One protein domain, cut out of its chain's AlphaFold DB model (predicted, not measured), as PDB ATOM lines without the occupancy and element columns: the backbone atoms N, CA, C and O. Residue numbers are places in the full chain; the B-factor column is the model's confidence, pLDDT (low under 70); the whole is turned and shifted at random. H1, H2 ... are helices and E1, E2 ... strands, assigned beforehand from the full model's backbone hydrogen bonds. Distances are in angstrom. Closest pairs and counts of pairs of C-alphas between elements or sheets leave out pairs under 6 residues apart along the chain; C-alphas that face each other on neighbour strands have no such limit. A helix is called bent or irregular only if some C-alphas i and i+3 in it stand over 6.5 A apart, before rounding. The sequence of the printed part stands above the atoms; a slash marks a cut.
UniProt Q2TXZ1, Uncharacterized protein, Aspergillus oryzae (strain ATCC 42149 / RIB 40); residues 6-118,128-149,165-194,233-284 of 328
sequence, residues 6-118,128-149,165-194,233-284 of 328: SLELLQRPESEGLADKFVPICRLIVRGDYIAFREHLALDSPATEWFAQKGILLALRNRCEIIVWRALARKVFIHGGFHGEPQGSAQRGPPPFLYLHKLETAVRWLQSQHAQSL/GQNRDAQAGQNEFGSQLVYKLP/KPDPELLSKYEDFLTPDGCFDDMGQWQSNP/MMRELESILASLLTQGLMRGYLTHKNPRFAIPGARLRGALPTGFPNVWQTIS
ATOM      1  N   SER A   6     -57.628 -50.932   8.127       91.88
ATOM      2  CA  SER A   6     -59.003 -50.530   7.829       91.88
ATOM      3  C   SER A   6     -59.520 -49.569   8.900       91.88
ATOM      4  O   SER A   6     -59.026 -49.553  10.029       91.88
ATOM      5  N   LEU A   7     -60.545 -48.784   8.562       88.94
ATOM      6  CA  LEU A   7     -61.180 -47.887   9.525       88.94
ATOM      7  C   LEU A   7     -61.776 -48.664  10.710       88.94
ATOM      8  O   LEU A   7     -61.604 -48.250  11.848       88.94
ATOM      9  N   GLU A   8     -62.391 -49.818  10.447       92.56
ATOM     10  CA  GLU A   8     -62.947 -50.705  11.480       92.56
ATOM     11  C   GLU A   8     -61.886 -51.163  12.488       92.56
ATOM     12  O   GLU A   8     -62.144 -51.194  13.687       92.56
ATOM     13  N   LEU A   9     -60.669 -51.477  12.019       92.12
ATOM     14  CA  LEU A   9     -59.558 -51.849  12.895       92.12
ATOM     15  C   LEU A   9     -59.148 -50.675  13.790       92.12
ATOM     16  O   LEU A   9     -58.930 -50.867  14.980       92.12
ATOM     17  N   LEU A  10     -59.072 -49.469  13.220       91.75
ATOM     18  CA  LEU A  10     -58.678 -48.253  13.936       91.75
ATOM     19  C   LEU A  10     -59.743 -47.745  14.919       91.75
ATOM     20  O   LEU A  10     -59.408 -46.983  15.818       91.75
ATOM     21  N   GLN A  11     -61.004 -48.154  14.763       92.00
ATOM     22  CA  GLN A  11     -62.106 -47.800  15.669       92.00
ATOM     23  C   GLN A  11     -62.174 -48.678  16.924       92.00
ATOM     24  O   GLN A  11     -62.960 -48.403  17.831       92.00
ATOM     25  N   ARG A  12     -61.379 -49.748  16.985       94.81
ATOM     26  CA  ARG A  12     -61.322 -50.622  18.153       94.81
ATOM     27  C   ARG A  12     -60.718 -49.896  19.361       94.81
ATOM     28  O   ARG A  12     -59.754 -49.153  19.174       94.81
ATOM     29  N   PRO A  13     -61.200 -50.153  20.593       94.06
ATOM     30  CA  PRO A  13     -60.674 -49.497  21.793       94.06
ATOM     31  C   PRO A  13     -59.179 -49.774  22.001       94.06
ATOM     32  O   PRO A  13     -58.449 -48.914  22.474       94.06
ATOM     33  N   GLU A  14     -58.679 -50.935  21.568       94.12
ATOM     34  CA  GLU A  14     -57.252 -51.268  21.662       94.12
ATOM     35  C   GLU A  14     -56.370 -50.467  20.681       94.12
ATOM     36  O   GLU A  14     -55.147 -50.486  20.803       94.12
ATOM     37  N   SER A  15     -56.971 -49.797  19.690       91.88
ATOM     38  CA  SER A  15     -56.277 -48.990  18.673       91.88
ATOM     39  C   SER A  15     -56.362 -47.484  18.929       91.88
ATOM     40  O   SER A  15     -56.006 -46.691  18.051       91.88
ATOM     41  N   GLU A  16     -56.815 -47.079  20.116       91.25
ATOM     42  CA  GLU A  16     -56.922 -45.676  20.507       91.25
ATOM     43  C   GLU A  16     -55.582 -44.938  20.310       91.25
ATOM     44  O   GLU A  16     -54.510 -45.415  20.686       91.25
ATOM     45  N   GLY A  17     -55.628 -43.790  19.625       89.69
ATOM     46  CA  GLY A  17     -54.453 -42.977  19.287       89.69
ATOM     47  C   GLY A  17     -53.543 -43.529  18.174       89.69
ATOM     48  O   GLY A  17     -52.698 -42.792  17.663       89.69
ATOM     49  N   LEU A  18     -53.707 -44.783  17.724       91.69
ATOM     50  CA  LEU A  18     -52.884 -45.340  16.636       91.69
ATOM     51  C   LEU A  18     -53.219 -44.725  15.273       91.69
ATOM     52  O   LEU A  18     -52.338 -44.607  14.419       91.69
ATOM     53  N   ALA A  19     -54.473 -44.321  15.062       92.00
ATOM     54  CA  ALA A  19     -54.895 -43.670  13.825       92.00
ATOM     55  C   ALA A  19     -54.093 -42.383  13.570       92.00
ATOM     56  O   ALA A  19     -53.555 -42.204  12.475       92.00
ATOM     57  N   ASP A  20     -53.925 -41.549  14.597       91.38
ATOM     58  CA  ASP A  20     -53.204 -40.274  14.508       91.38
ATOM     59  C   ASP A  20     -51.720 -40.464  14.173       91.38
ATOM     60  O   ASP A  20     -51.106 -39.607  13.540       91.38
ATOM     61  N   LYS A  21     -51.150 -41.616  14.548       90.44
ATOM     62  CA  LYS A  21     -49.759 -41.981  14.252       90.44
ATOM     63  C   LYS A  21     -49.602 -42.593  12.855       90.44
ATOM     64  O   LYS A  21     -48.751 -42.161  12.084       90.44
ATOM     65  N   PHE A  22     -50.406 -43.597  12.497       92.12
ATOM     66  CA  PHE A  22     -50.170 -44.397  11.285       92.12
ATOM     67  C   PHE A  22     -50.889 -43.890  10.030       92.12
ATOM     68  O   PHE A  22     -50.409 -44.130   8.917       92.12
ATOM     69  N   VAL A  23     -52.023 -43.192  10.156       92.88
ATOM     70  CA  VAL A  23     -52.770 -42.690   8.989       92.88
ATOM     71  C   VAL A  23     -51.960 -41.675   8.167       92.88
ATOM     72  O   VAL A  23     -51.967 -41.808   6.937       92.88
ATOM     73  N   PRO A  24     -51.224 -40.711   8.765       93.06
ATOM     74  CA  PRO A  24     -50.352 -39.811   8.007       93.06
ATOM     75  C   PRO A  24     -49.319 -40.566   7.159       93.06
ATOM     76  O   PRO A  24     -49.228 -40.334   5.953       93.06
ATOM     77  N   ILE A  25     -48.639 -41.557   7.746       93.00
ATOM     78  CA  ILE A  25     -47.665 -42.413   7.052       93.00
ATOM     79  C   ILE A  25     -48.318 -43.136   5.867       93.00
ATOM     80  O   ILE A  25     -47.785 -43.131   4.756       93.00
ATOM     81  N   CYS A  26     -49.502 -43.725   6.066       94.75
ATOM     82  CA  CYS A  26     -50.228 -44.416   4.997       94.75
ATOM     83  C   CYS A  26     -50.553 -43.471   3.831       94.75
ATOM     84  O   CYS A  26     -50.362 -43.831   2.667       94.75
ATOM     85  N   ARG A  27     -51.004 -42.244   4.131       95.00
ATOM     86  CA  ARG A  27     -51.303 -41.224   3.113       95.00
ATOM     87  C   ARG A  27     -50.054 -40.837   2.326       95.00
ATOM     88  O   ARG A  27     -50.136 -40.752   1.103       95.00
ATOM     89  N   LEU A  28     -48.913 -40.662   2.990       95.12
ATOM     90  CA  LEU A  28     -47.637 -40.326   2.347       95.12
ATOM     91  C   LEU A  28     -47.148 -41.450   1.421       95.12
ATOM     92  O   LEU A  28     -46.787 -41.186   0.270       95.12
ATOM     93  N   ILE A  29     -47.260 -42.712   1.853       95.56
ATOM     94  CA  ILE A  29     -46.942 -43.877   1.010       95.56
ATOM     95  C   ILE A  29     -47.845 -43.927  -0.227       95.56
ATOM     96  O   ILE A  29     -47.353 -44.109  -1.339       95.56
ATOM     97  N   VAL A  30     -49.160 -43.733  -0.071       95.31
ATOM     98  CA  VAL A  30     -50.097 -43.688  -1.211       95.31
ATOM     99  C   VAL A  30     -49.811 -42.495  -2.120       95.31
ATOM    100  O   VAL A  30     -49.968 -42.592  -3.342       95.31
ATOM    101  N   ARG A  31     -49.408 -41.357  -1.548       95.88
ATOM    102  CA  ARG A  31     -49.059 -40.145  -2.291       95.88
ATOM    103  C   ARG A  31     -47.821 -40.370  -3.163       95.88
ATOM    104  O   ARG A  31     -47.838 -39.898  -4.299       95.88
ATOM    105  N   GLY A  32     -46.854 -41.165  -2.709       96.00
ATOM    106  CA  GLY A  32     -45.575 -41.334  -3.404       96.00
ATOM    107  C   GLY A  32     -44.655 -40.125  -3.211       96.00
ATOM    108  O   GLY A  32     -43.844 -39.830  -4.078       96.00
ATOM    109  N   ASP A  33     -44.836 -39.390  -2.115       93.81
ATOM    110  CA  ASP A  33     -44.069 -38.188  -1.792       93.81
ATOM    111  C   ASP A  33     -42.942 -38.573  -0.833       93.81
ATOM    112  O   ASP A  33     -43.151 -38.678   0.376       93.81
ATOM    113  N   TYR A  34     -41.780 -38.916  -1.392       93.00
ATOM    114  CA  TYR A  34     -40.669 -39.462  -0.611       93.00
ATOM    115  C   TYR A  34     -40.032 -38.412   0.311       93.00
ATOM    116  O   TYR A  34     -39.585 -38.773   1.393       93.00
ATOM    117  N   ILE A  35     -40.059 -37.132  -0.074       91.81
ATOM    118  CA  ILE A  35     -39.531 -36.018   0.725       91.81
ATOM    119  C   ILE A  35     -40.409 -35.836   1.962       91.81
ATOM    120  O   ILE A  35     -39.941 -36.051   3.077       91.81
ATOM    121  N   ALA A  36     -41.717 -35.626   1.772       91.06
ATOM    122  CA  ALA A  36     -42.663 -35.502   2.884       91.06
ATOM    123  C   ALA A  36     -42.690 -36.753   3.783       91.06
ATOM    124  O   ALA A  36     -42.866 -36.664   4.997       91.06
ATOM    125  N   PHE A  37     -42.524 -37.945   3.194       92.75
ATOM    126  CA  PHE A  37     -42.398 -39.191   3.952       92.75
ATOM    127  C   PHE A  37     -41.171 -39.190   4.871       92.75
ATOM    128  O   PHE A  37     -41.280 -39.609   6.025       92.75
ATOM    129  N   ARG A  38     -40.020 -38.722   4.379       90.50
ATOM    130  CA  ARG A  38     -38.789 -38.626   5.168       90.50
ATOM    131  C   ARG A  38     -38.887 -37.549   6.235       90.50
ATOM    132  O   ARG A  38     -38.535 -37.840   7.368       90.50
ATOM    133  N   GLU A  39     -39.429 -36.377   5.907       88.06
ATOM    134  CA  GLU A  39     -39.649 -35.283   6.865       88.06
ATOM    135  C   GLU A  39     -40.544 -35.739   8.019       88.06
ATOM    136  O   GLU A  39     -40.243 -35.515   9.189       88.06
ATOM    137  N   HIS A  40     -41.619 -36.465   7.706       89.19
ATOM    138  CA  HIS A  40     -42.526 -36.997   8.719       89.19
ATOM    139  C   HIS A  40     -41.870 -38.036   9.643       89.19
ATOM    140  O   HIS A  40     -42.326 -38.218  10.771       89.19
ATOM    141  N   LEU A  41     -40.826 -38.729   9.174       89.94
ATOM    142  CA  LEU A  41     -40.076 -39.744   9.923       89.94
ATOM    143  C   LEU A  41     -38.663 -39.285  10.328       89.94
ATOM    144  O   LEU A  41     -37.833 -40.124  10.697       89.94
ATOM    145  N   ALA A  42     -38.386 -37.983  10.266       84.88
ATOM    146  CA  ALA A  42     -37.118 -37.403  10.686       84.88
ATOM    147  C   ALA A  42     -36.939 -37.509  12.211       84.88
ATOM    148  O   ALA A  42     -37.910 -37.586  12.969       84.88
ATOM    149  N   LEU A  43     -35.689 -37.565  12.670       75.69
ATOM    150  CA  LEU A  43     -35.370 -37.844  14.078       75.69
ATOM    151  C   LEU A  43     -35.849 -36.743  15.032       75.69
ATOM    152  O   LEU A  43     -36.192 -37.041  16.172       75.69
ATOM    153  N   ASP A  44     -35.951 -35.510  14.543       71.25
ATOM    154  CA  ASP A  44     -36.153 -34.323  15.379       71.25
ATOM    155  C   ASP A  44     -37.635 -33.926  15.519       71.25
ATOM    156  O   ASP A  44     -37.972 -32.878  16.069       71.25
ATOM    157  N   SER A  45     -38.551 -34.762  15.017       69.44
ATOM    158  CA  SER A  45     -39.990 -34.510  15.076       69.44
ATOM    159  C   SER A  45     -40.617 -35.100  16.350       69.44
ATOM    160  O   SER A  45     -40.486 -36.296  16.606       69.44
ATOM    161  N   PRO A  46     -41.432 -34.345  17.115       71.56
ATOM    162  CA  PRO A  46     -42.171 -34.891  18.263       71.56
ATOM    163  C   PRO A  46     -43.081 -36.079  17.896       71.56
ATOM    164  O   PRO A  46     -43.441 -36.906  18.735       71.56
ATOM    165  N   ALA A  47     -43.476 -36.187  16.623       71.50
ATOM    166  CA  ALA A  47     -44.264 -37.309  16.131       71.50
ATOM    167  C   ALA A  47     -43.463 -38.625  16.082       71.50
ATOM    168  O   ALA A  47     -44.063 -39.696  16.225       71.50
ATOM    169  N   THR A  48     -42.137 -38.559  15.909       83.88
ATOM    170  CA  THR A  48     -41.265 -39.724  15.694       83.88
ATOM    171  C   THR A  48     -40.685 -40.298  16.971       83.88
ATOM    172  O   THR A  48     -40.388 -41.495  16.995       83.88
ATOM    173  N   GLU A  49     -40.657 -39.521  18.057       87.88
ATOM    174  CA  GLU A  49     -40.259 -39.998  19.385       87.88
ATOM    175  C   GLU A  49     -41.066 -41.238  19.796       87.88
ATOM    176  O   GLU A  49     -40.504 -42.243  20.228       87.88
ATOM    177  N   TRP A  50     -42.382 -41.238  19.556       90.19
ATOM    178  CA  TRP A  50     -43.231 -42.397  19.843       90.19
ATOM    179  C   TRP A  50     -42.811 -43.639  19.038       90.19
ATOM    180  O   TRP A  50     -42.746 -44.742  19.579       90.19
ATOM    181  N   PHE A  51     -42.481 -43.483  17.751       92.81
ATOM    182  CA  PHE A  51     -42.004 -44.594  16.919       92.81
ATOM    183  C   PHE A  51     -40.620 -45.093  17.357       92.81
ATOM    184  O   PHE A  51     -40.353 -46.296  17.265       92.81
ATOM    185  N   ALA A  52     -39.755 -44.192  17.831       91.19
ATOM    186  CA  ALA A  52     -38.436 -44.519  18.360       91.19
ATOM    187  C   ALA A  52     -38.541 -45.282  19.688       91.19
ATOM    188  O   ALA A  52     -37.981 -46.370  19.804       91.19
ATOM    189  N   GLN A  53     -39.349 -44.790  20.636       91.38
ATOM    190  CA  GLN A  53     -39.633 -45.459  21.914       91.38
ATOM    191  C   GLN A  53     -40.221 -46.865  21.715       91.38
ATOM    192  O   GLN A  53     -39.976 -47.769  22.511       91.38
ATOM    193  N   LYS A  54     -40.996 -47.072  20.642       91.50
ATOM    194  CA  LYS A  54     -41.550 -48.385  20.272       91.50
ATOM    195  C   LYS A  54     -40.601 -49.255  19.441       91.50
ATOM    196  O   LYS A  54     -40.980 -50.367  19.089       91.50
ATOM    197  N   GLY A  55     -39.396 -48.780  19.116       92.12
ATOM    198  CA  GLY A  55     -38.388 -49.534  18.362       92.12
ATOM    199  C   GLY A  55     -38.742 -49.790  16.893       92.12
ATOM    200  O   GLY A  55     -38.157 -50.669  16.267       92.12
ATOM    201  N   ILE A  56     -39.700 -49.050  16.323       93.25
ATOM    202  CA  ILE A  56     -40.206 -49.278  14.957       93.25
ATOM    203  C   ILE A  56     -39.794 -48.199  13.953       93.25
ATOM    204  O   ILE A  56     -39.966 -48.399  12.751       93.25
ATOM    205  N   LEU A  57     -39.216 -47.082  14.408       91.81
ATOM    206  CA  LEU A  57     -38.853 -45.953  13.543       91.81
ATOM    207  C   LEU A  57     -37.920 -46.355  12.388       91.81
ATOM    208  O   LEU A  57     -38.225 -46.080  11.230       91.81
ATOM    209  N   LEU A  58     -36.818 -47.054  12.676       90.06
ATOM    210  CA  LEU A  58     -35.857 -47.474  11.645       90.06
ATOM    211  C   LEU A  58     -36.474 -48.452  10.641       90.06
ATOM    212  O   LEU A  58     -36.232 -48.354   9.440       90.06
ATOM    213  N   ALA A  59     -37.321 -49.369  11.115       91.25
ATOM    214  CA  ALA A  59     -38.030 -50.294  10.241       91.25
ATOM    215  C   ALA A  59     -38.997 -49.551   9.306       91.25
ATOM    216  O   ALA A  59     -39.069 -49.885   8.122       91.25
ATOM    217  N   LEU A  60     -39.701 -48.530   9.810       92.19
ATOM    218  CA  LEU A  60     -40.574 -47.677   9.001       92.19
ATOM    219  C   LEU A  60     -39.773 -46.902   7.953       92.19
ATOM    220  O   LEU A  60     -40.117 -46.970   6.773       92.19
ATOM    221  N   ARG A  61     -38.678 -46.241   8.345       90.50
ATOM    222  CA  ARG A  61     -37.808 -45.499   7.416       90.50
ATOM    223  C   ARG A  61     -37.273 -46.412   6.307       90.50
ATOM    224  O   ARG A  61     -37.533 -46.165   5.136       90.50
ATOM    225  N   ASN A  62     -36.650 -47.532   6.670       88.00
ATOM    226  CA  ASN A  62     -35.961 -48.397   5.708       88.00
ATOM    227  C   ASN A  62     -36.922 -49.219   4.835       88.00
ATOM    228  O   ASN A  62     -36.698 -49.374   3.635       88.00
ATOM    229  N   ARG A  63     -37.996 -49.781   5.413       90.56
ATOM    230  CA  ARG A  63     -38.872 -50.723   4.688       90.56
ATOM    231  C   ARG A  63     -40.072 -50.068   4.014       90.56
ATOM    232  O   ARG A  63     -40.682 -50.702   3.151       90.56
ATOM    233  N   CYS A  64     -40.463 -48.852   4.398       93.25
ATOM    234  CA  CYS A  64     -41.585 -48.172   3.749       93.25
ATOM    235  C   CYS A  64     -41.144 -47.221   2.634       93.25
ATOM    236  O   CYS A  64     -41.903 -47.103   1.673       93.25
ATOM    237  N   GLU A  65     -39.940 -46.636   2.681       93.56
ATOM    238  CA  GLU A  65     -39.450 -45.708   1.644       93.56
ATOM    239  C   GLU A  65     -39.485 -46.343   0.245       93.56
ATOM    240  O   GLU A  65     -39.997 -45.749  -0.704       93.56
ATOM    241  N   ILE A  66     -39.090 -47.613   0.125       94.94
ATOM    242  CA  ILE A  66     -39.155 -48.343  -1.147       94.94
ATOM    243  C   ILE A  66     -40.588 -48.450  -1.706       94.94
ATOM    244  O   ILE A  66     -40.815 -48.396  -2.914       94.94
ATOM    245  N   ILE A  67     -41.598 -48.542  -0.835       95.50
ATOM    246  CA  ILE A  67     -43.010 -48.597  -1.240       95.50
ATOM    247  C   ILE A  67     -43.491 -47.210  -1.693       95.50
ATOM    248  O   ILE A  67     -44.318 -47.130  -2.606       95.50
ATOM    249  N   VAL A  68     -42.952 -46.131  -1.114       97.06
ATOM    250  CA  VAL A  68     -43.202 -44.749  -1.557       97.06
ATOM    251  C   VAL A  68     -42.661 -44.553  -2.976       97.06
ATOM    252  O   VAL A  68     -43.409 -44.126  -3.859       97.06
ATOM    253  N   TRP A  69     -41.415 -44.968  -3.233       97.44
ATOM    254  CA  TRP A  69     -40.805 -44.932  -4.570       97.44
ATOM    255  C   TRP A  69     -41.601 -45.737  -5.596       97.44
ATOM    256  O   TRP A  69     -41.881 -45.258  -6.698       97.44
ATOM    257  N   ARG A  70     -42.063 -46.932  -5.216       97.50
ATOM    258  CA  ARG A  70     -42.962 -47.735  -6.053       97.50
ATOM    259  C   ARG A  70     -44.260 -46.994  -6.383       97.50
ATOM    260  O   ARG A  70     -44.734 -47.064  -7.518       97.50
ATOM    261  N   ALA A  71     -44.876 -46.334  -5.400       97.69
ATOM    262  CA  ALA A  71     -46.116 -45.588  -5.600       97.69
ATOM    263  C   ALA A  71     -45.908 -44.398  -6.546       97.69
ATOM    264  O   ALA A  71     -46.727 -44.200  -7.448       97.69
ATOM    265  N   LEU A  72     -44.794 -43.675  -6.393       98.06
ATOM    266  CA  LEU A  72     -44.389 -42.597  -7.292       98.06
ATOM    267  C   LEU A  72     -44.198 -43.112  -8.724       98.06
ATOM    268  O   LEU A  72     -44.892 -42.657  -9.633       98.06
ATOM    269  N   ALA A  73     -43.349 -44.125  -8.921       98.12
ATOM    270  CA  ALA A  73     -43.086 -44.718 -10.233       98.12
ATOM    271  C   ALA A  73     -44.373 -45.222 -10.910       98.12
ATOM    272  O   ALA A  73     -44.596 -44.980 -12.098       98.12
ATOM    273  N   ARG A  74     -45.272 -45.859 -10.144       97.88
ATOM    274  CA  ARG A  74     -46.582 -46.300 -10.642       97.88
ATOM    275  C   ARG A  74     -47.441 -45.130 -11.115       97.88
ATOM    276  O   ARG A  74     -48.071 -45.242 -12.164       97.88
ATOM    277  N   LYS A  75     -47.501 -44.026 -10.368       97.75
ATOM    278  CA  LYS A  75     -48.277 -42.839 -10.764       97.75
ATOM    279  C   LYS A  75     -47.701 -42.179 -12.006       97.75
ATOM    280  O   LYS A  75     -48.453 -41.887 -12.931       97.75
ATOM    281  N   VAL A  76     -46.382 -42.014 -12.066       97.94
ATOM    282  CA  VAL A  76     -45.720 -41.465 -13.255       97.94
ATOM    283  C   VAL A  76     -45.983 -42.356 -14.469       97.94
ATOM    284  O   VAL A  76     -46.289 -41.843 -15.540       97.94
ATOM    285  N   PHE A  77     -45.966 -43.684 -14.315       97.56
ATOM    286  CA  PHE A  77     -46.367 -44.588 -15.393       97.56
ATOM    287  C   PHE A  77     -47.840 -44.414 -15.795       97.56
ATOM    288  O   PHE A  77     -48.135 -44.350 -16.983       97.56
ATOM    289  N   ILE A  78     -48.770 -44.290 -14.842       96.44
ATOM    290  CA  ILE A  78     -50.194 -44.064 -15.147       96.44
ATOM    291  C   ILE A  78     -50.386 -42.783 -15.965       96.44
ATOM    292  O   ILE A  78     -51.072 -42.818 -16.983       96.44
ATOM    293  N   HIS A  79     -49.761 -41.680 -15.552       96.12
ATOM    294  CA  HIS A  79     -49.993 -40.366 -16.155       96.12
ATOM    295  C   HIS A  79     -49.121 -40.075 -17.382       96.12
ATOM    296  O   HIS A  79     -49.559 -39.379 -18.292       96.12
ATOM    297  N   GLY A  80     -47.891 -40.582 -17.412       93.50
ATOM    298  CA  GLY A  80     -46.894 -40.260 -18.435       93.50
ATOM    299  C   GLY A  80     -46.315 -41.472 -19.163       93.50
ATOM    300  O   GLY A  80     -45.494 -41.290 -20.065       93.50
ATOM    301  N   GLY A  81     -46.698 -42.693 -18.799       93.50
ATOM    302  CA  GLY A  81     -46.248 -43.915 -19.460       93.50
ATOM    303  C   GLY A  81     -46.918 -44.147 -20.812       93.50
ATOM    304  O   GLY A  81     -48.024 -43.682 -21.083       93.50
ATOM    305  N   PHE A  82     -46.233 -44.897 -21.669       92.31
ATOM    306  CA  PHE A  82     -46.821 -45.476 -22.866       92.31
ATOM    307  C   PHE A  82     -47.557 -46.764 -22.477       92.31
ATOM    308  O   PHE A  82     -46.934 -47.706 -21.986       92.31
ATOM    309  N   HIS A  83     -48.873 -46.813 -22.697       89.12
ATOM    310  CA  HIS A  83     -49.738 -47.928 -22.274       89.12
ATOM    311  C   HIS A  83     -50.001 -48.975 -23.366       89.12
ATOM    312  O   HIS A  83     -50.665 -49.977 -23.101       89.12
ATOM    313  N   GLY A  84     -49.450 -48.784 -24.567       78.31
ATOM    314  CA  GLY A  84     -49.814 -49.569 -25.747       78.31
ATOM    315  C   GLY A  84     -51.123 -49.094 -26.387       78.31
ATOM    316  O   GLY A  84     -51.848 -48.272 -25.833       78.31
ATOM    317  N   GLU A  85     -51.406 -49.598 -27.588       68.94
ATOM    318  CA  GLU A  85     -52.616 -49.255 -28.340       68.94
ATOM    319  C   GLU A  85     -53.838 -50.020 -27.788       68.94
ATOM    320  O   GLU A  85     -53.777 -51.246 -27.660       68.94
ATOM    321  N   PRO A  86     -54.947 -49.333 -27.445       59.00
ATOM    322  CA  PRO A  86     -56.090 -49.958 -26.778       59.00
ATOM    323  C   PRO A  86     -56.976 -50.806 -27.707       59.00
ATOM    324  O   PRO A  86     -57.696 -51.671 -27.215       59.00
ATOM    325  N   GLN A  87     -56.935 -50.602 -29.028       53.53
ATOM    326  CA  GLN A  87     -57.741 -51.343 -30.006       53.53
ATOM    327  C   GLN A  87     -57.047 -51.347 -31.380       53.53
ATOM    328  O   GLN A  87     -57.099 -50.351 -32.089       53.53
ATOM    329  N   GLY A  88     -56.415 -52.456 -31.781       47.88
ATOM    330  CA  GLY A  88     -55.915 -52.592 -33.156       47.88
ATOM    331  C   GLY A  88     -54.753 -53.564 -33.338       47.88
ATOM    332  O   GLY A  88     -53.604 -53.232 -33.096       47.88
ATOM    333  N   SER A  89     -55.053 -54.759 -33.851       48.22
ATOM    334  CA  SER A  89     -54.111 -55.797 -34.308       48.22
ATOM    335  C   SER A  89     -53.140 -56.366 -33.251       48.22
ATOM    336  O   SER A  89     -52.136 -55.786 -32.849       48.22
ATOM    337  N   ALA A  90     -53.410 -57.604 -32.843       53.38
ATOM    338  CA  ALA A  90     -52.722 -58.346 -31.786       53.38
ATOM    339  C   ALA A  90     -51.229 -58.688 -32.035       53.38
ATOM    340  O   ALA A  90     -50.702 -59.581 -31.373       53.38
ATOM    341  N   GLN A  91     -50.518 -58.042 -32.970       55.78
ATOM    342  CA  GLN A  91     -49.238 -58.572 -33.467       55.78
ATOM    343  C   GLN A  91     -48.020 -57.622 -33.441       55.78
ATOM    344  O   GLN A  91     -46.916 -58.151 -33.348       55.78
ATOM    345  N   ARG A  92     -48.110 -56.276 -33.441       61.12
ATOM    346  CA  ARG A  92     -46.898 -55.446 -33.724       61.12
ATOM    347  C   ARG A  92     -46.683 -54.129 -32.946       61.12
ATOM    348  O   ARG A  92     -45.976 -53.257 -33.429       61.12
ATOM    349  N   GLY A  93     -47.198 -53.977 -31.723       71.50
ATOM    350  CA  GLY A  93     -46.879 -52.805 -30.879       71.50
ATOM    351  C   GLY A  93     -45.717 -53.035 -29.892       71.50
ATOM    352  O   GLY A  93     -45.604 -54.152 -29.366       71.50
ATOM    353  N   PRO A  94     -44.881 -52.026 -29.572       83.94
ATOM    354  CA  PRO A  94     -43.914 -52.136 -28.478       83.94
ATOM    355  C   PRO A  94     -44.632 -52.410 -27.142       83.94
ATOM    356  O   PRO A  94     -45.798 -52.031 -26.980       83.94
ATOM    357  N   PRO A  95     -43.989 -53.096 -26.179       89.25
ATOM    358  CA  PRO A  95     -44.580 -53.296 -24.858       89.25
ATOM    359  C   PRO A  95     -44.818 -51.942 -24.168       89.25
ATOM    360  O   PRO A  95     -44.097 -50.993 -24.463       89.25
ATOM    361  N   PRO A  96     -45.777 -51.828 -23.233       93.44
ATOM    362  CA  PRO A  96     -45.920 -50.637 -22.403       93.44
ATOM    363  C   PRO A  96     -44.609 -50.286 -21.704       93.44
ATOM    364  O   PRO A  96     -43.910 -51.179 -21.220       93.44
ATOM    365  N   PHE A  97     -44.261 -49.005 -21.651       94.88
ATOM    366  CA  PHE A  97     -43.021 -48.556 -21.021       94.88
ATOM    367  C   PHE A  97     -43.147 -47.158 -20.411       94.88
ATOM    368  O   PHE A  97     -43.971 -46.344 -20.828       94.88
ATOM    369  N   LEU A  98     -42.293 -46.857 -19.437       96.50
ATOM    370  CA  LEU A  98     -42.073 -45.522 -18.890       96.50
ATOM    371  C   LEU A  98     -40.678 -45.048 -19.281       96.50
ATOM    372  O   LEU A  98     -39.707 -45.711 -18.936       96.50
ATOM    373  N   TYR A  99     -40.560 -43.890 -19.929       95.44
ATOM    374  CA  TYR A  99     -39.263 -43.224 -20.027       95.44
ATOM    375  C   TYR A  99     -38.845 -42.663 -18.666       95.44
ATOM    376  O   TYR A  99     -39.627 -41.957 -18.023       95.44
ATOM    377  N   LEU A 100     -37.610 -42.930 -18.248       95.00
ATOM    378  CA  LEU A 100     -37.121 -42.523 -16.931       95.00
ATOM    379  C   LEU A 100     -36.944 -41.007 -16.803       95.00
ATOM    380  O   LEU A 100     -37.149 -40.488 -15.714       95.00
ATOM    381  N   HIS A 101     -36.717 -40.268 -17.894       93.88
ATOM    382  CA  HIS A 101     -36.692 -38.797 -17.843       93.88
ATOM    383  C   HIS A 101     -38.019 -38.202 -17.337       93.88
ATOM    384  O   HIS A 101     -38.033 -37.125 -16.747       93.88
ATOM    385  N   LYS A 102     -39.154 -38.897 -17.526       96.25
ATOM    386  CA  LYS A 102     -40.448 -38.461 -16.974       96.25
ATOM    387  C   LYS A 102     -40.507 -38.660 -15.463       96.25
ATOM    388  O   LYS A 102     -41.099 -37.841 -14.769       96.25
ATOM    389  N   LEU A 103     -39.889 -39.733 -14.961       96.75
ATOM    390  CA  LEU A 103     -39.731 -39.956 -13.526       96.75
ATOM    391  C   LEU A 103     -38.778 -38.922 -12.925       96.75
ATOM    392  O   LEU A 103     -39.126 -38.316 -11.919       96.75
ATOM    393  N   GLU A 104     -37.647 -38.658 -13.578       94.62
ATOM    394  CA  GLU A 104     -36.716 -37.596 -13.183       94.62
ATOM    395  C   GLU A 104     -37.419 -36.232 -13.130       94.62
ATOM    396  O   GLU A 104     -37.331 -35.527 -12.130       94.62
ATOM    397  N   THR A 105     -38.204 -35.895 -14.156       95.12
ATOM    398  CA  THR A 105     -38.994 -34.652 -14.188       95.12
ATOM    399  C   THR A 105     -39.986 -34.582 -13.024       95.12
ATOM    400  O   THR A 105     -40.096 -33.546 -12.371       95.12
ATOM    401  N   ALA A 106     -40.693 -35.678 -12.730       96.19
ATOM    402  CA  ALA A 106     -41.632 -35.736 -11.609       96.19
ATOM    403  C   ALA A 106     -40.932 -35.569 -10.251       96.19
ATOM    404  O   ALA A 106     -41.468 -34.915  -9.358       96.19
ATOM    405  N   VAL A 107     -39.728 -36.127 -10.102       95.56
ATOM    406  CA  VAL A 107     -38.898 -35.982  -8.900       95.56
ATOM    407  C   VAL A 107     -38.399 -34.550  -8.747       95.56
ATOM    408  O   VAL A 107     -38.565 -33.973  -7.678       95.56
ATOM    409  N   ARG A 108     -37.871 -33.937  -9.812       93.38
ATOM    410  CA  ARG A 108     -37.456 -32.522  -9.799       93.38
ATOM    411  C   ARG A 108     -38.621 -31.590  -9.491       93.38
ATOM    412  O   ARG A 108     -38.454 -30.605  -8.778       93.38
ATOM    413  N   TRP A 109     -39.809 -31.909  -9.999       93.38
ATOM    414  CA  TRP A 109     -41.027 -31.187  -9.652       93.38
ATOM    415  C   TRP A 109     -41.377 -31.343  -8.165       93.38
ATOM    416  O   TRP A 109     -41.646 -30.344  -7.513       93.38
ATOM    417  N   LEU A 110     -41.309 -32.552  -7.594       92.88
ATOM    418  CA  LEU A 110     -41.503 -32.737  -6.148       92.88
ATOM    419  C   LEU A 110     -40.481 -31.934  -5.329       92.88
ATOM    420  O   LEU A 110     -40.873 -31.231  -4.403       92.88
ATOM    421  N   GLN A 111     -39.200 -31.984  -5.701       91.88
ATOM    422  CA  GLN A 111     -38.140 -31.203  -5.053       91.88
ATOM    423  C   GLN A 111     -38.433 -29.695  -5.105       91.88
ATOM    424  O   GLN A 111     -38.328 -29.015  -4.087       91.88
ATOM    425  N   SER A 112     -38.874 -29.164  -6.252       89.88
ATOM    426  CA  SER A 112     -39.186 -27.734  -6.377       89.88
ATOM    427  C   SER A 112     -40.414 -27.309  -5.570       89.88
ATOM    428  O   SER A 112     -40.425 -26.206  -5.025       89.88
ATOM    429  N   GLN A 113     -41.427 -28.173  -5.441       89.62
ATOM    430  CA  GLN A 113     -42.590 -27.910  -4.586       89.62
ATOM    431  C   GLN A 113     -42.196 -27.787  -3.110       89.62
ATOM    432  O   GLN A 113     -42.644 -26.864  -2.429       89.62
ATOM    433  N   HIS A 114     -41.327 -28.675  -2.625       86.62
ATOM    434  CA  HIS A 114     -40.850 -28.638  -1.239       86.62
ATOM    435  C   HIS A 114     -39.908 -27.457  -0.975       86.62
ATOM    436  O   HIS A 114     -40.055 -26.777   0.039       86.62
ATOM    437  N   ALA A 115     -39.044 -27.107  -1.933       82.62
ATOM    438  CA  ALA A 115     -38.202 -25.909  -1.846       82.62
ATOM    439  C   ALA A 115     -39.022 -24.604  -1.764       82.62
ATOM    440  O   ALA A 115     -38.698 -23.703  -0.991       82.62
ATOM    441  N   GLN A 116     -40.122 -24.498  -2.519       78.44
ATOM    442  CA  GLN A 116     -41.029 -23.343  -2.454       78.44
ATOM    443  C   GLN A 116     -41.790 -23.271  -1.125       78.44
ATOM    444  O   GLN A 116     -42.006 -22.178  -0.602       78.44
ATOM    445  N   SER A 117     -42.172 -24.423  -0.563       72.38
ATOM    446  CA  SER A 117     -42.844 -24.491   0.739       72.38
ATOM    447  C   SER A 117     -41.956 -23.976   1.875       72.38
ATOM    448  O   SER A 117     -42.451 -23.282   2.761       72.38
ATOM    449  N   LEU A 118     -40.651 -24.264   1.832       64.94
ATOM    450  CA  LEU A 118     -39.663 -23.724   2.776       64.94
ATOM    451  C   LEU A 118     -39.552 -22.196   2.664       64.94
ATOM    452  O   LEU A 118     -39.525 -21.496   3.673       64.94
ATOM    453  N   GLY A 128     -30.928 -26.878  12.172       49.56
ATOM    454  CA  GLY A 128     -30.923 -28.323  12.402       49.56
ATOM    455  C   GLY A 128     -32.215 -29.108  12.160       49.56
ATOM    456  O   GLY A 128     -32.139 -30.329  12.182       49.56
ATOM    457  N   GLN A 129     -33.376 -28.510  11.875       55.50
ATOM    458  CA  GLN A 129     -34.612 -29.308  11.791       55.50
ATOM    459  C   GLN A 129     -34.739 -30.040  10.438       55.50
ATOM    460  O   GLN A 129     -35.175 -29.470   9.441       55.50
ATOM    461  N   ASN A 130     -34.407 -31.336  10.419       61.25
ATOM    462  CA  ASN A 130     -34.698 -32.294   9.333       61.25
ATOM    463  C   ASN A 130     -33.848 -32.179   8.051       61.25
ATOM    464  O   ASN A 130     -34.339 -32.436   6.948       61.25
ATOM    465  N   ARG A 131     -32.554 -31.843   8.164       65.50
ATOM    466  CA  ARG A 131     -31.648 -31.838   6.994       65.50
ATOM    467  C   ARG A 131     -31.632 -33.195   6.277       65.50
ATOM    468  O   ARG A 131     -31.637 -33.242   5.055       65.50
ATOM    469  N   ASP A 132     -31.724 -34.304   7.008       66.38
ATOM    470  CA  ASP A 132     -31.736 -35.663   6.449       66.38
ATOM    471  C   ASP A 132     -32.953 -35.994   5.560       66.38
ATOM    472  O   ASP A 132     -32.972 -37.040   4.895       66.38
ATOM    473  N   ALA A 133     -33.977 -35.142   5.548       68.19
ATOM    474  CA  ALA A 133     -35.143 -35.259   4.686       68.19
ATOM    475  C   ALA A 133     -35.098 -34.335   3.457       68.19
ATOM    476  O   ALA A 133     -35.884 -34.544   2.530       68.19
ATOM    477  N   GLN A 134     -34.161 -33.379   3.420       74.12
ATOM    478  CA  GLN A 134     -33.968 -32.477   2.284       74.12
ATOM    479  C   GLN A 134     -33.581 -33.258   1.022       74.12
ATOM    480  O   GLN A 134     -33.021 -34.357   1.073       74.12
ATOM    481  N   ALA A 135     -33.914 -32.694  -0.135       77.44
ATOM    482  CA  ALA A 135     -33.700 -33.324  -1.427       77.44
ATOM    483  C   ALA A 135     -33.503 -32.282  -2.531       77.44
ATOM    484  O   ALA A 135     -34.238 -31.297  -2.594       77.44
ATOM    485  N   GLY A 136     -32.591 -32.579  -3.459       70.31
ATOM    486  CA  GLY A 136     -32.249 -31.699  -4.577       70.31
ATOM    487  C   GLY A 136     -31.236 -30.614  -4.201       70.31
ATOM    488  O   GLY A 136     -31.032 -30.332  -3.030       70.31
ATOM    489  N   GLN A 137     -30.601 -30.019  -5.221       64.69
ATOM    490  CA  GLN A 137     -29.582 -28.957  -5.088       64.69
ATOM    491  C   GLN A 137     -28.336 -29.344  -4.272       64.69
ATOM    492  O   GLN A 137     -27.625 -28.480  -3.775       64.69
ATOM    493  N   ASN A 138     -28.047 -30.641  -4.171       72.69
ATOM    494  CA  ASN A 138     -26.835 -31.126  -3.525       72.69
ATOM    495  C   ASN A 138     -25.656 -30.968  -4.490       72.69
ATOM    496  O   ASN A 138     -25.676 -31.548  -5.580       72.69
ATOM    497  N   GLU A 139     -24.643 -30.200  -4.086       65.38
ATOM    498  CA  GLU A 139     -23.408 -30.011  -4.861       65.38
ATOM    499  C   GLU A 139     -22.657 -31.337  -5.043       65.38
ATOM    500  O   GLU A 139     -22.173 -31.637  -6.133       65.38
ATOM    501  N   PHE A 140     -22.666 -32.176  -4.003       66.50
ATOM    502  CA  PHE A 140     -22.001 -33.475  -3.974       66.50
ATOM    503  C   PHE A 140     -22.937 -34.575  -3.460       66.50
ATOM    504  O   PHE A 140     -23.917 -34.326  -2.754       66.50
ATOM    505  N   GLY A 141     -22.630 -35.824  -3.813       75.50
ATOM    506  CA  GLY A 141     -23.365 -36.999  -3.345       75.50
ATOM    507  C   GLY A 141     -24.743 -37.182  -3.991       75.50
ATOM    508  O   GLY A 141     -24.950 -36.877  -5.172       75.50
ATOM    509  N   SER A 142     -25.681 -37.749  -3.221       83.69
ATOM    510  CA  SER A 142     -26.994 -38.140  -3.742       83.69
ATOM    511  C   SER A 142     -27.798 -36.929  -4.211       83.69
ATOM    512  O   SER A 142     -27.964 -35.957  -3.484       83.69
ATOM    513  N   GLN A 143     -28.361 -37.004  -5.411       87.06
ATOM    514  CA  GLN A 143     -29.207 -35.954  -5.986       87.06
ATOM    515  C   GLN A 143     -30.669 -36.064  -5.544       87.06
ATOM    516  O   GLN A 143     -31.461 -35.127  -5.700       87.06
ATOM    517  N   LEU A 144     -31.054 -37.225  -5.018       88.25
ATOM    518  CA  LEU A 144     -32.401 -37.480  -4.527       88.25
ATOM    519  C   LEU A 144     -32.556 -37.132  -3.055       88.25
ATOM    520  O   LEU A 144     -33.667 -36.819  -2.633       88.25
ATOM    521  N   VAL A 145     -31.479 -37.214  -2.279       82.56
ATOM    522  CA  VAL A 145     -31.519 -37.202  -0.822       82.56
ATOM    523  C   VAL A 145     -30.299 -36.472  -0.283       82.56
ATOM    524  O   VAL A 145     -29.173 -36.847  -0.586       82.56
ATOM    525  N   TYR A 146     -30.515 -35.507   0.602       77.25
ATOM    526  CA  TYR A 146     -29.452 -34.975   1.439       77.25
ATOM    527  C   TYR A 146     -29.208 -35.915   2.623       77.25
ATOM    528  O   TYR A 146     -30.131 -36.349   3.323       77.25
ATOM    529  N   LYS A 147     -27.944 -36.262   2.837       70.38
ATOM    530  CA  LYS A 147     -27.473 -36.888   4.069       70.38
ATOM    531  C   LYS A 147     -26.524 -35.904   4.718       70.38
ATOM    532  O   LYS A 147     -25.691 -35.328   4.028       70.38
ATOM    533  N   LEU A 148     -26.681 -35.712   6.027       67.75
ATOM    534  CA  LEU A 148     -25.677 -34.979   6.778       67.75
ATOM    535  C   LEU A 148     -24.332 -35.689   6.570       67.75
ATOM    536  O   LEU A 148     -24.320 -36.925   6.659       67.75
ATOM    537  N   PRO A 149     -23.246 -34.948   6.297       64.75
ATOM    538  CA  PRO A 149     -21.907 -35.494   6.423       64.75
ATOM    539  C   PRO A 149     -21.785 -36.160   7.789       64.75
ATOM    540  O   PRO A 149     -22.299 -35.643   8.788       64.75
ATOM    541  N   LYS A 165      -4.804 -25.227   4.490       53.91
ATOM    542  CA  LYS A 165      -3.579 -26.021   4.599       53.91
ATOM    543  C   LYS A 165      -3.647 -26.728   5.954       53.91
ATOM    544  O   LYS A 165      -3.843 -26.027   6.952       53.91
ATOM    545  N   PRO A 166      -3.532 -28.065   6.002       57.12
ATOM    546  CA  PRO A 166      -3.503 -28.760   7.273       57.12
ATOM    547  C   PRO A 166      -2.393 -28.153   8.132       57.12
ATOM    548  O   PRO A 166      -1.412 -27.634   7.592       57.12
ATOM    549  N   ASP A 167      -2.579 -28.160   9.452       65.44
ATOM    550  CA  ASP A 167      -1.607 -27.603  10.393       65.44
ATOM    551  C   ASP A 167      -0.191 -28.061   9.989       65.44
ATOM    552  O   ASP A 167       0.046 -29.271   9.917       65.44
ATOM    553  N   PRO A 168       0.730 -27.145   9.627       67.19
ATOM    554  CA  PRO A 168       2.022 -27.515   9.056       67.19
ATOM    555  C   PRO A 168       2.849 -28.396  10.000       67.19
ATOM    556  O   PRO A 168       3.648 -29.201   9.525       67.19
ATOM    557  N   GLU A 169       2.626 -28.306  11.317       74.81
ATOM    558  CA  GLU A 169       3.219 -29.242  12.278       74.81
ATOM    559  C   GLU A 169       2.660 -30.661  12.130       74.81
ATOM    560  O   GLU A 169       3.406 -31.632  12.242       74.81
ATOM    561  N   LEU A 170       1.363 -30.800  11.859       70.75
ATOM    562  CA  LEU A 170       0.697 -32.091  11.708       70.75
ATOM    563  C   LEU A 170       1.016 -32.727  10.349       70.75
ATOM    564  O   LEU A 170       1.288 -33.924  10.299       70.75
ATOM    565  N   LEU A 171       1.075 -31.923   9.281       68.25
ATOM    566  CA  LEU A 171       1.599 -32.354   7.981       68.25
ATOM    567  C   LEU A 171       3.038 -32.844   8.105       68.25
ATOM    568  O   LEU A 171       3.308 -33.961   7.702       68.25
ATOM    569  N   SER A 172       3.934 -32.064   8.718       75.62
ATOM    570  CA  SER A 172       5.341 -32.459   8.871       75.62
ATOM    571  C   SER A 172       5.517 -33.690   9.767       75.62
ATOM    572  O   SER A 172       6.408 -34.507   9.542       75.62
ATOM    573  N   LYS A 173       4.662 -33.860  10.781       81.00
ATOM    574  CA  LYS A 173       4.710 -35.010  11.694       81.00
ATOM    575  C   LYS A 173       4.291 -36.330  11.039       81.00
ATOM    576  O   LYS A 173       4.716 -37.377  11.521       81.00
ATOM    577  N   TYR A 174       3.438 -36.277  10.017       74.00
ATOM    578  CA  TYR A 174       2.867 -37.453   9.349       74.00
ATOM    579  C   TYR A 174       3.091 -37.438   7.826       74.00
ATOM    580  O   TYR A 174       2.381 -38.121   7.088       74.00
ATOM    581  N   GLU A 175       4.052 -36.643   7.350       72.50
ATOM    582  CA  GLU A 175       4.384 -36.462   5.930       72.50
ATOM    583  C   GLU A 175       4.758 -37.799   5.278       72.50
ATOM    584  O   GLU A 175       4.329 -38.108   4.167       72.50
ATOM    585  N   ASP A 176       5.460 -38.638   6.038       68.62
ATOM    586  CA  ASP A 176       5.867 -39.996   5.690       68.62
ATOM    587  C   ASP A 176       4.691 -40.959   5.453       68.62
ATOM    588  O   ASP A 176       4.825 -41.903   4.674       68.62
ATOM    589  N   PHE A 177       3.535 -40.725   6.081       66.81
ATOM    590  CA  PHE A 177       2.327 -41.538   5.892       66.81
ATOM    591  C   PHE A 177       1.363 -40.962   4.855       66.81
ATOM    592  O   PHE A 177       0.710 -41.723   4.140       66.81
ATOM    593  N   LEU A 178       1.218 -39.636   4.814       67.44
ATOM    594  CA  LEU A 178       0.191 -38.968   4.012       67.44
ATOM    595  C   LEU A 178       0.632 -38.757   2.563       67.44
ATOM    596  O   LEU A 178      -0.178 -38.901   1.647       67.44
ATOM    597  N   THR A 179       1.907 -38.433   2.352       66.62
ATOM    598  CA  THR A 179       2.487 -38.163   1.030       66.62
ATOM    599  C   THR A 179       3.925 -38.675   0.978       66.62
ATOM    600  O   THR A 179       4.854 -37.874   0.881       66.62
ATOM    601  N   PRO A 180       4.149 -39.997   1.065       69.19
ATOM    602  CA  PRO A 180       5.499 -40.530   0.979       69.19
ATOM    603  C   PRO A 180       6.122 -40.165  -0.375       69.19
ATOM    604  O   PRO A 180       5.584 -40.526  -1.423       69.19
ATOM    605  N   ASP A 181       7.287 -39.509  -0.351       72.44
ATOM    606  CA  ASP A 181       8.068 -39.129  -1.546       72.44
ATOM    607  C   ASP A 181       8.444 -40.331  -2.435       72.44
ATOM    608  O   ASP A 181       8.822 -40.190  -3.606       72.44
ATOM    609  N   GLY A 182       8.364 -41.531  -1.860       79.25
ATOM    610  CA  GLY A 182       8.706 -42.784  -2.494       79.25
ATOM    611  C   GLY A 182       8.354 -44.007  -1.656       79.25
ATOM    612  O   GLY A 182       8.031 -43.912  -0.474       79.25
ATOM    613  N   CYS A 183       8.450 -45.175  -2.272       80.00
ATOM    614  CA  CYS A 183       8.307 -46.481  -1.641       80.00
ATOM    615  C   CYS A 183       9.559 -47.324  -1.904       80.00
ATOM    616  O   CYS A 183      10.333 -47.037  -2.814       80.00
ATOM    617  N   PHE A 184       9.777 -48.369  -1.110       80.00
ATOM    618  CA  PHE A 184      10.799 -49.366  -1.421       80.00
ATOM    619  C   PHE A 184      10.185 -50.481  -2.262       80.00
ATOM    620  O   PHE A 184       9.082 -50.933  -1.956       80.00
ATOM    621  N   ASP A 185      10.894 -50.920  -3.298       77.38
ATOM    622  CA  ASP A 185      10.492 -52.086  -4.080       77.38
ATOM    623  C   ASP A 185      10.758 -53.409  -3.352       77.38
ATOM    624  O   ASP A 185      11.279 -53.454  -2.232       77.38
ATOM    625  N   ASP A 186      10.380 -54.512  -3.992       79.06
ATOM    626  CA  ASP A 186      10.569 -55.877  -3.499       79.06
ATOM    627  C   ASP A 186      12.047 -56.246  -3.257       79.06
ATOM    628  O   ASP A 186      12.344 -57.163  -2.486       79.06
ATOM    629  N   MET A 187      12.976 -55.505  -3.864       85.81
ATOM    630  CA  MET A 187      14.425 -55.634  -3.695       85.81
ATOM    631  C   MET A 187      14.990 -54.650  -2.656       85.81
ATOM    632  O   MET A 187      16.199 -54.648  -2.405       85.81
ATOM    633  N   GLY A 188      14.133 -53.839  -2.027       82.56
ATOM    634  CA  GLY A 188      14.508 -52.849  -1.024       82.56
ATOM    635  C   GLY A 188      15.197 -51.611  -1.601       82.56
ATOM    636  O   GLY A 188      15.909 -50.921  -0.867       82.56
ATOM    637  N   GLN A 189      15.028 -51.322  -2.895       84.69
ATOM    638  CA  GLN A 189      15.513 -50.092  -3.521       84.69
ATOM    639  C   GLN A 189      14.445 -49.003  -3.447       84.69
ATOM    640  O   GLN A 189      13.257 -49.254  -3.628       84.69
ATOM    641  N   TRP A 190      14.872 -47.778  -3.149       82.44
ATOM    642  CA  TRP A 190      13.974 -46.632  -3.057       82.44
ATOM    643  C   TRP A 190      13.508 -46.200  -4.454       82.44
ATOM    644  O   TRP A 190      14.335 -45.971  -5.340       82.44
ATOM    645  N   GLN A 191      12.198 -46.046  -4.632       80.25
ATOM    646  CA  GLN A 191      11.542 -45.566  -5.847       80.25
ATOM    647  C   GLN A 191      10.668 -44.352  -5.521       80.25
ATOM    648  O   GLN A 191       9.990 -44.346  -4.502       80.25
ATOM    649  N   SER A 192      10.662 -43.330  -6.378       80.69
ATOM    650  CA  SER A 192       9.828 -42.133  -6.178       80.69
ATOM    651  C   SER A 192       8.359 -42.412  -6.517       80.69
ATOM    652  O   SER A 192       8.089 -43.093  -7.504       80.69
ATOM    653  N   ASN A 193       7.422 -41.866  -5.732       71.44
ATOM    654  CA  ASN A 193       5.978 -42.096  -5.871       71.44
ATOM    655  C   ASN A 193       5.240 -40.810  -6.310       71.44
ATOM    656  O   ASN A 193       4.677 -40.100  -5.473       71.44
ATOM    657  N   PRO A 194       5.267 -40.447  -7.607       72.06
ATOM    658  CA  PRO A 194       4.560 -39.268  -8.092       72.06
ATOM    659  C   PRO A 194       3.029 -39.462  -8.023       72.06
ATOM    660  O   PRO A 194       2.530 -40.536  -8.366       72.06
ATOM    661  N   MET A 233     -28.532 -38.073 -10.920       89.06
ATOM    662  CA  MET A 233     -29.930 -38.331 -10.560       89.06
ATOM    663  C   MET A 233     -30.550 -39.481 -11.368       89.06
ATOM    664  O   MET A 233     -31.256 -40.313 -10.799       89.06
ATOM    665  N   MET A 234     -30.291 -39.563 -12.679       91.12
ATOM    666  CA  MET A 234     -30.765 -40.675 -13.511       91.12
ATOM    667  C   MET A 234     -30.206 -42.014 -13.020       91.12
ATOM    668  O   MET A 234     -30.967 -42.974 -12.896       91.12
ATOM    669  N   ARG A 235     -28.907 -42.073 -12.689       88.50
ATOM    670  CA  ARG A 235     -28.274 -43.288 -12.147       88.50
ATOM    671  C   ARG A 235     -28.926 -43.725 -10.836       88.50
ATOM    672  O   ARG A 235     -29.245 -44.899 -10.673       88.50
ATOM    673  N   GLU A 236     -29.197 -42.792  -9.927       91.81
ATOM    674  CA  GLU A 236     -29.881 -43.103  -8.666       91.81
ATOM    675  C   GLU A 236     -31.309 -43.616  -8.880       91.81
ATOM    676  O   GLU A 236     -31.720 -44.595  -8.253       91.81
ATOM    677  N   LEU A 237     -32.067 -42.999  -9.790       94.69
ATOM    678  CA  LEU A 237     -33.414 -43.458 -10.124       94.69
ATOM    679  C   LEU A 237     -33.395 -44.855 -10.742       94.69
ATOM    680  O   LEU A 237     -34.240 -45.683 -10.396       94.69
ATOM    681  N   GLU A 238     -32.430 -45.143 -11.613       93.62
ATOM    682  CA  GLU A 238     -32.224 -46.492 -12.132       93.62
ATOM    683  C   GLU A 238     -31.927 -47.494 -11.019       93.62
ATOM    684  O   GLU A 238     -32.579 -48.537 -10.980       93.62
ATOM    685  N   SER A 239     -31.039 -47.166 -10.079       93.44
ATOM    686  CA  SER A 239     -30.728 -48.017  -8.923       93.44
ATOM    687  C   SER A 239     -31.956 -48.282  -8.046       93.44
ATOM    688  O   SER A 239     -32.207 -49.422  -7.640       93.44
ATOM    689  N   ILE A 240     -32.791 -47.267  -7.808       95.81
ATOM    690  CA  ILE A 240     -34.052 -47.426  -7.068       95.81
ATOM    691  C   ILE A 240     -35.003 -48.358  -7.824       95.81
ATOM    692  O   ILE A 240     -35.535 -49.306  -7.238       95.81
ATOM    693  N   LEU A 241     -35.213 -48.138  -9.125       97.19
ATOM    694  CA  LEU A 241     -36.088 -48.990  -9.933       97.19
ATOM    695  C   LEU A 241     -35.543 -50.422 -10.061       97.19
ATOM    696  O   LEU A 241     -36.327 -51.373 -10.024       97.19
ATOM    697  N   ALA A 242     -34.226 -50.596 -10.156       95.69
ATOM    698  CA  ALA A 242     -33.573 -51.899 -10.163       95.69
ATOM    699  C   ALA A 242     -33.833 -52.639  -8.844       95.69
ATOM    700  O   ALA A 242     -34.244 -53.798  -8.858       95.69
ATOM    701  N   SER A 243     -33.728 -51.954  -7.701       95.44
ATOM    702  CA  SER A 243     -34.055 -52.551  -6.402       95.44
ATOM    703  C   SER A 243     -35.532 -52.974  -6.299       95.44
ATOM    704  O   SER A 243     -35.836 -54.036  -5.749       95.44
ATOM    705  N   LEU A 244     -36.455 -52.200  -6.887       97.06
ATOM    706  CA  LEU A 244     -37.879 -52.543  -6.964       97.06
ATOM    707  C   LEU A 244     -38.136 -53.779  -7.830       97.06
ATOM    708  O   LEU A 244     -39.022 -54.574  -7.500       97.06
ATOM    709  N   LEU A 245     -37.377 -53.948  -8.914       96.12
ATOM    710  CA  LEU A 245     -37.414 -55.139  -9.765       96.12
ATOM    711  C   LEU A 245     -36.888 -56.372  -9.028       96.12
ATOM    712  O   LEU A 245     -37.579 -57.390  -8.991       96.12
ATOM    713  N   THR A 246     -35.726 -56.269  -8.381       94.19
ATOM    714  CA  THR A 246     -35.110 -57.372  -7.622       94.19
ATOM    715  C   THR A 246     -36.002 -57.844  -6.474       94.19
ATOM    716  O   THR A 246     -36.112 -59.038  -6.214       94.19
ATOM    717  N   GLN A 247     -36.706 -56.922  -5.811       92.56
ATOM    718  CA  GLN A 247     -37.667 -57.253  -4.753       92.56
ATOM    719  C   GLN A 247     -39.021 -57.763  -5.288       92.56
ATOM    720  O   GLN A 247     -39.914 -58.077  -4.500       92.56
ATOM    721  N   GLY A 248     -39.224 -57.802  -6.611       94.31
ATOM    722  CA  GLY A 248     -40.486 -58.200  -7.249       94.31
ATOM    723  C   GLY A 248     -41.642 -57.213  -7.039       94.31
ATOM    724  O   GLY A 248     -42.801 -57.525  -7.340       94.31
ATOM    725  N   LEU A 249     -41.347 -56.028  -6.496       95.44
ATOM    726  CA  LEU A 249     -42.293 -54.942  -6.240       95.44
ATOM    727  C   LEU A 249     -42.691 -54.217  -7.535       95.44
ATOM    728  O   LEU A 249     -43.790 -53.652  -7.618       95.44
ATOM    729  N   MET A 250     -41.830 -54.292  -8.548       96.81
ATOM    730  CA  MET A 250     -42.102 -54.011  -9.955       96.81
ATOM    731  C   MET A 250     -41.709 -55.228 -10.800       96.81
ATOM    732  O   MET A 250     -40.913 -56.058 -10.369       96.81
ATOM    733  N   ARG A 251     -42.267 -55.354 -12.007       95.50
ATOM    734  CA  ARG A 251     -41.916 -56.421 -12.959       95.50
ATOM    735  C   ARG A 251     -41.721 -55.851 -14.355       95.50
ATOM    736  O   ARG A 251     -42.581 -55.132 -14.859       95.50
ATOM    737  N   GLY A 252     -40.607 -56.195 -14.981       94.31
ATOM    738  CA  GLY A 252     -40.234 -55.698 -16.297       94.31
ATOM    739  C   GLY A 252     -38.723 -55.624 -16.452       94.31
ATOM    740  O   GLY A 252     -37.998 -56.313 -15.740       94.31
ATOM    741  N   TYR A 253     -38.270 -54.773 -17.364       94.38
ATOM    742  CA  TYR A 253     -36.850 -54.575 -17.653       94.38
ATOM    743  C   TYR A 253     -36.515 -53.089 -17.700       94.38
ATOM    744  O   TYR A 253     -37.298 -52.290 -18.220       94.38
ATOM    745  N   LEU A 254     -35.343 -52.731 -17.186       94.38
ATOM    746  CA  LEU A 254     -34.729 -51.426 -17.411       94.38
ATOM    747  C   LEU A 254     -33.797 -51.518 -18.619       94.38
ATOM    748  O   LEU A 254     -33.155 -52.545 -18.829       94.38
ATOM    749  N   THR A 255     -33.732 -50.465 -19.430       90.31
ATOM    750  CA  THR A 255     -32.728 -50.373 -20.499       90.31
ATOM    751  C   THR A 255     -31.898 -49.111 -20.349       90.31
ATOM    752  O   THR A 255     -32.477 -48.033 -20.321       90.31
ATOM    753  N   HIS A 256     -30.571 -49.246 -20.352       83.25
ATOM    754  CA  HIS A 256     -29.633 -48.152 -20.056       83.25
ATOM    755  C   HIS A 256     -29.368 -47.206 -21.245       83.25
ATOM    756  O   HIS A 256     -29.283 -45.997 -21.072       83.25
ATOM    757  N   LYS A 257     -29.294 -47.719 -22.489       79.44
ATOM    758  CA  LYS A 257     -29.015 -46.883 -23.686       79.44
ATOM    759  C   LYS A 257     -30.115 -45.855 -23.982       79.44
ATOM    760  O   LYS A 257     -29.840 -44.776 -24.487       79.44
ATOM    761  N   ASN A 258     -31.364 -46.214 -23.699       85.38
ATOM    762  CA  ASN A 258     -32.521 -45.326 -23.762       85.38
ATOM    763  C   ASN A 258     -33.307 -45.541 -22.464       85.38
ATOM    764  O   ASN A 258     -34.116 -46.473 -22.443       85.38
ATOM    765  N   PRO A 259     -33.024 -44.767 -21.396       89.69
ATOM    766  CA  PRO A 259     -33.547 -44.990 -20.050       89.69
ATOM    767  C   PRO A 259     -35.066 -45.161 -20.040       89.69
ATOM    768  O   PRO A 259     -35.843 -44.199 -20.102       89.69
ATOM    769  N   ARG A 260     -35.508 -46.419 -19.985       93.81
ATOM    770  CA  ARG A 260     -36.925 -46.794 -19.924       93.81
ATOM    771  C   ARG A 260     -37.125 -48.037 -19.075       93.81
ATOM    772  O   ARG A 260     -36.322 -48.966 -19.108       93.81
ATOM    773  N   PHE A 261     -38.256 -48.062 -18.389       96.56
ATOM    774  CA  PHE A 261     -38.811 -49.227 -17.725       96.56
ATOM    775  C   PHE A 261     -39.879 -49.843 -18.632       96.56
ATOM    776  O   PHE A 261     -40.923 -49.234 -18.850       96.56
ATOM    777  N   ALA A 262     -39.616 -51.023 -19.189       94.88
ATOM    778  CA  ALA A 262     -40.517 -51.735 -20.091       94.88
ATOM    779  C   ALA A 262     -41.246 -52.879 -19.375       94.88
ATOM    780  O   ALA A 262     -40.640 -53.641 -18.623       94.88
ATOM    781  N   ILE A 263     -42.537 -53.038 -19.669       94.75
ATOM    782  CA  ILE A 263     -43.438 -54.028 -19.065       94.75
ATOM    783  C   ILE A 263     -43.893 -55.020 -20.152       94.75
ATOM    784  O   ILE A 263     -44.983 -54.886 -20.722       94.75
ATOM    785  N   PRO A 264     -43.073 -56.027 -20.497       87.62
ATOM    786  CA  PRO A 264     -43.503 -57.084 -21.402       87.62
ATOM    787  C   PRO A 264     -44.595 -57.946 -20.761       87.62
ATOM    788  O   PRO A 264     -44.783 -57.960 -19.548       87.62
ATOM    789  N   GLY A 265     -45.371 -58.649 -21.587       83.38
ATOM    790  CA  GLY A 265     -46.483 -59.481 -21.106       83.38
ATOM    791  C   GLY A 265     -47.712 -58.694 -20.626       83.38
ATOM    792  O   GLY A 265     -48.726 -59.292 -20.266       83.38
ATOM    793  N   ALA A 266     -47.685 -57.357 -20.686       83.88
ATOM    794  CA  ALA A 266     -48.832 -56.498 -20.388       83.88
ATOM    795  C   ALA A 266     -50.064 -56.784 -21.264       83.88
ATOM    796  O   ALA A 266     -51.179 -56.463 -20.870       83.88
ATOM    797  N   ARG A 267     -49.891 -57.426 -22.425       75.75
ATOM    798  CA  ARG A 267     -50.994 -57.806 -23.320       75.75
ATOM    799  C   ARG A 267     -51.957 -58.832 -22.703       75.75
ATOM    800  O   ARG A 267     -53.118 -58.851 -23.079       75.75
ATOM    801  N   LEU A 268     -51.488 -59.675 -21.776       76.00
ATOM    802  CA  LEU A 268     -52.296 -60.760 -21.199       76.00
ATOM    803  C   LEU A 268     -53.155 -60.308 -20.014       76.00
ATOM    804  O   LEU A 268     -54.272 -60.784 -19.848       76.00
ATOM    805  N   ARG A 269     -52.621 -59.429 -19.158       80.25
ATOM    806  CA  ARG A 269     -53.276 -59.009 -17.905       80.25
ATOM    807  C   ARG A 269     -53.496 -57.499 -17.796       80.25
ATOM    808  O   ARG A 269     -54.183 -57.067 -16.883       80.25
ATOM    809  N   GLY A 270     -52.950 -56.704 -18.713       86.25
ATOM    810  CA  GLY A 270     -52.872 -55.245 -18.626       86.25
ATOM    811  C   GLY A 270     -51.530 -54.767 -18.059       86.25
ATOM    812  O   GLY A 270     -50.858 -55.478 -17.312       86.25
ATOM    813  N   ALA A 271     -51.130 -53.538 -18.392       89.38
ATOM    814  CA  ALA A 271     -49.819 -53.005 -18.009       89.38
ATOM    815  C   ALA A 271     -49.637 -52.858 -16.491       89.38
ATOM    816  O   ALA A 271     -48.601 -53.240 -15.951       89.38
ATOM    817  N   LEU A 272     -50.655 -52.358 -15.784       92.44
ATOM    818  CA  LEU A 272     -50.589 -52.143 -14.336       92.44
ATOM    819  C   LEU A 272     -50.478 -53.436 -13.515       92.44
ATOM    820  O   LEU A 272     -49.554 -53.518 -12.711       92.44
ATOM    821  N   PRO A 273     -51.357 -54.442 -13.667       91.00
ATOM    822  CA  PRO A 273     -51.235 -55.677 -12.894       91.00
ATOM    823  C   PRO A 273     -50.013 -56.511 -13.297       91.00
ATOM    824  O   PRO A 273     -49.490 -57.240 -12.456       91.00
ATOM    825  N   THR A 274     -49.530 -56.395 -14.542       92.62
ATOM    826  CA  THR A 274     -48.280 -57.047 -14.957       92.62
ATOM    827  C   THR A 274     -47.061 -56.357 -14.354       92.62
ATOM    828  O   THR A 274     -46.240 -57.043 -13.756       92.62
ATOM    829  N   GLY A 275     -46.943 -55.031 -14.477       94.38
ATOM    830  CA  GLY A 275     -45.743 -54.289 -14.073       94.38
ATOM    831  C   GLY A 275     -45.694 -53.858 -12.608       94.38
ATOM    832  O   GLY A 275     -44.609 -53.665 -12.066       94.38
ATOM    833  N   PHE A 276     -46.846 -53.732 -11.947       96.44
ATOM    834  CA  PHE A 276     -46.976 -53.273 -10.561       96.44
ATOM    835  C   PHE A 276     -47.835 -54.258  -9.746       96.44
ATOM    836  O   PHE A 276     -48.971 -53.927  -9.379       96.44
ATOM    837  N   PRO A 277     -47.311 -55.460  -9.432       95.44
ATOM    838  CA  PRO A 277     -48.043 -56.506  -8.710       95.44
ATOM    839  C   PRO A 277     -48.457 -56.063  -7.300       95.44
ATOM    840  O   PRO A 277     -47.912 -55.105  -6.753       95.44
ATOM    841  N   ASN A 278     -49.422 -56.751  -6.683       94.81
ATOM    842  CA  ASN A 278     -49.868 -56.427  -5.327       94.81
ATOM    843  C   ASN A 278     -48.712 -56.561  -4.315       94.81
ATOM    844  O   ASN A 278     -48.141 -57.635  -4.161       94.81
ATOM    845  N   VAL A 279     -48.413 -55.473  -3.595       94.25
ATOM    846  CA  VAL A 279     -47.254 -55.380  -2.686       94.25
ATOM    847  C   VAL A 279     -47.280 -56.459  -1.607       94.25
ATOM    848  O   VAL A 279     -46.264 -57.101  -1.366       94.25
ATOM    849  N   TRP A 280     -48.434 -56.679  -0.973       92.12
ATOM    850  CA  TRP A 280     -48.553 -57.696   0.065       92.12
ATOM    851  C   TRP A 280     -48.318 -59.090  -0.484       92.12
ATOM    852  O   TRP A 280     -47.587 -59.856   0.125       92.12
ATOM    853  N   GLN A 281     -48.946 -59.423  -1.613       92.00
ATOM    854  CA  GLN A 281     -48.805 -60.754  -2.201       92.00
ATOM    855  C   GLN A 281     -47.352 -61.022  -2.596       92.00
ATOM    856  O   GLN A 281     -46.858 -62.106  -2.321       92.00
ATOM    857  N   THR A 282     -46.660 -60.027  -3.164       92.12
ATOM    858  CA  THR A 282     -45.230 -60.129  -3.483       92.12
ATOM    859  C   THR A 282     -44.397 -60.403  -2.235       92.12
ATOM    860  O   THR A 282     -43.630 -61.360  -2.220       92.12
ATOM    861  N   ILE A 283     -44.545 -59.578  -1.193       89.81
ATOM    862  CA  ILE A 283     -43.738 -59.727   0.025       89.81
ATOM    863  C   ILE A 283     -44.088 -61.042   0.722       89.81
ATOM    864  O   ILE A 283     -43.203 -61.816   1.042       89.81
ATOM    865  N   SER A 284     -45.375 -61.333   0.902       89.38
ATOM    866  CA  SER A 284     -45.827 -62.555   1.564       89.38
ATOM    867  C   SER A 284     -45.334 -63.812   0.859       89.38
ATOM    868  O   SER A 284     -44.962 -64.737   1.562       89.38
TER     869      SER A 284
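What this domain is: This is residues 6 to 118, 128 to 149, 165 to 194 and 233 to 284 of the 328 residues of an uncharacterized protein of Aspergillus oryzae (strain ATCC 42149 / RIB 40) (UniProt Q2TXZ1). A small sheet of three strands, E1, E5 and E4, lies by the last residues of the long helix H5, on which H2, H3, H6 and H9 pack to make a helical body. Well away from it, residues 165 to 194 make a separate small piece of H7, H8 and the hairpin E2 and E3. The printed part has 217 residues with twelve named helices and five named strands, in the order H1 H2 H3 H4 H5 E1 H6 H7 H8 E2 E3 H9 E4 E5 H10 H11 H12. The sheet, in the order E1 E5 E4, is antiparallel, and the class is mostly helix. The whole is loose, with a radius of gyration of the C-alphas of 24.4 A and spans of 76 by 57 by 38 A.

Where its parts are: The sheet holds E1, residues 97 to 99, E5, 260 to 262, and E4, 253 to 255. H5, residues 57 to 80, is 33.5 A long, with a kink of 31 degrees near residue 64. H6, residues 100 to 118, is 27.4 A long; H2, 18 to 31, and H9, 233 to 246, are each 20.0 A long. H2 is only just irregular: C-alphas 21 and 24 are 6.6 A apart. The shorter elements are H1, 7 to 10, beginning at C-alpha 7 (-61.180, -47.887, 9.525); H3, 34 to 40; H4, 46 to 53; H7, 168 to 173; H8, 175 to 178; E2, 182 to 184; E3, 190 to 192; H10, 266 to 269; H11, 271 to 275; and H12, 279 to 284, ending at C-alpha 284 (-45.827, -62.555, 1.564).

How they stand to each other: E5 is antiparallel to E1, with N 98 and O 261 2.8 A apart, and forms a hairpin with E4, with N 253 and O 262 2.9 A apart. H5, H6, H9 and H11 only graze this sheet. H5 is the hub; it touches H2 (closest C-alphas Ile 29 and Val 68, 4.6 A), H3 (Tyr 34 and Val 68, 5.9 A), H6 (Val 76 and Leu 103, 6.2 A) and, about perpendicular at 76 degrees, H9 (Arg 70 and Leu 244, 7.1 A). H4 touches H5 only at the corner, only just, with 3 pairs of C-alphas within 8 A, and H10 touches H11 only at the corner. H1 is near H2, and H12 touches no helix. In E2 and E3, N 183 and O 191 are 2.8 A apart. Every O i to N i+4 pair is within hydrogen-bond range in H3, H6, H7, H9, H11 and H12, against 8 of 10 in H2, 2 of 4 in H4 and 18 of 20 in H5.

The domain as a whole: The C-alphas farthest apart, Pro 13 and Gln 189, are 80.3 A apart. Cuts leave gaps of 13.8 A from C-alpha 118 to 128, 20.7 A from 149 to 165 and 34.6 A from 194 to 233. The link from H5 to E1 is long. Of the printed residues 31 are under 70 in pLDDT, among them 85 to 92, 128 to 133 and 176 to 180.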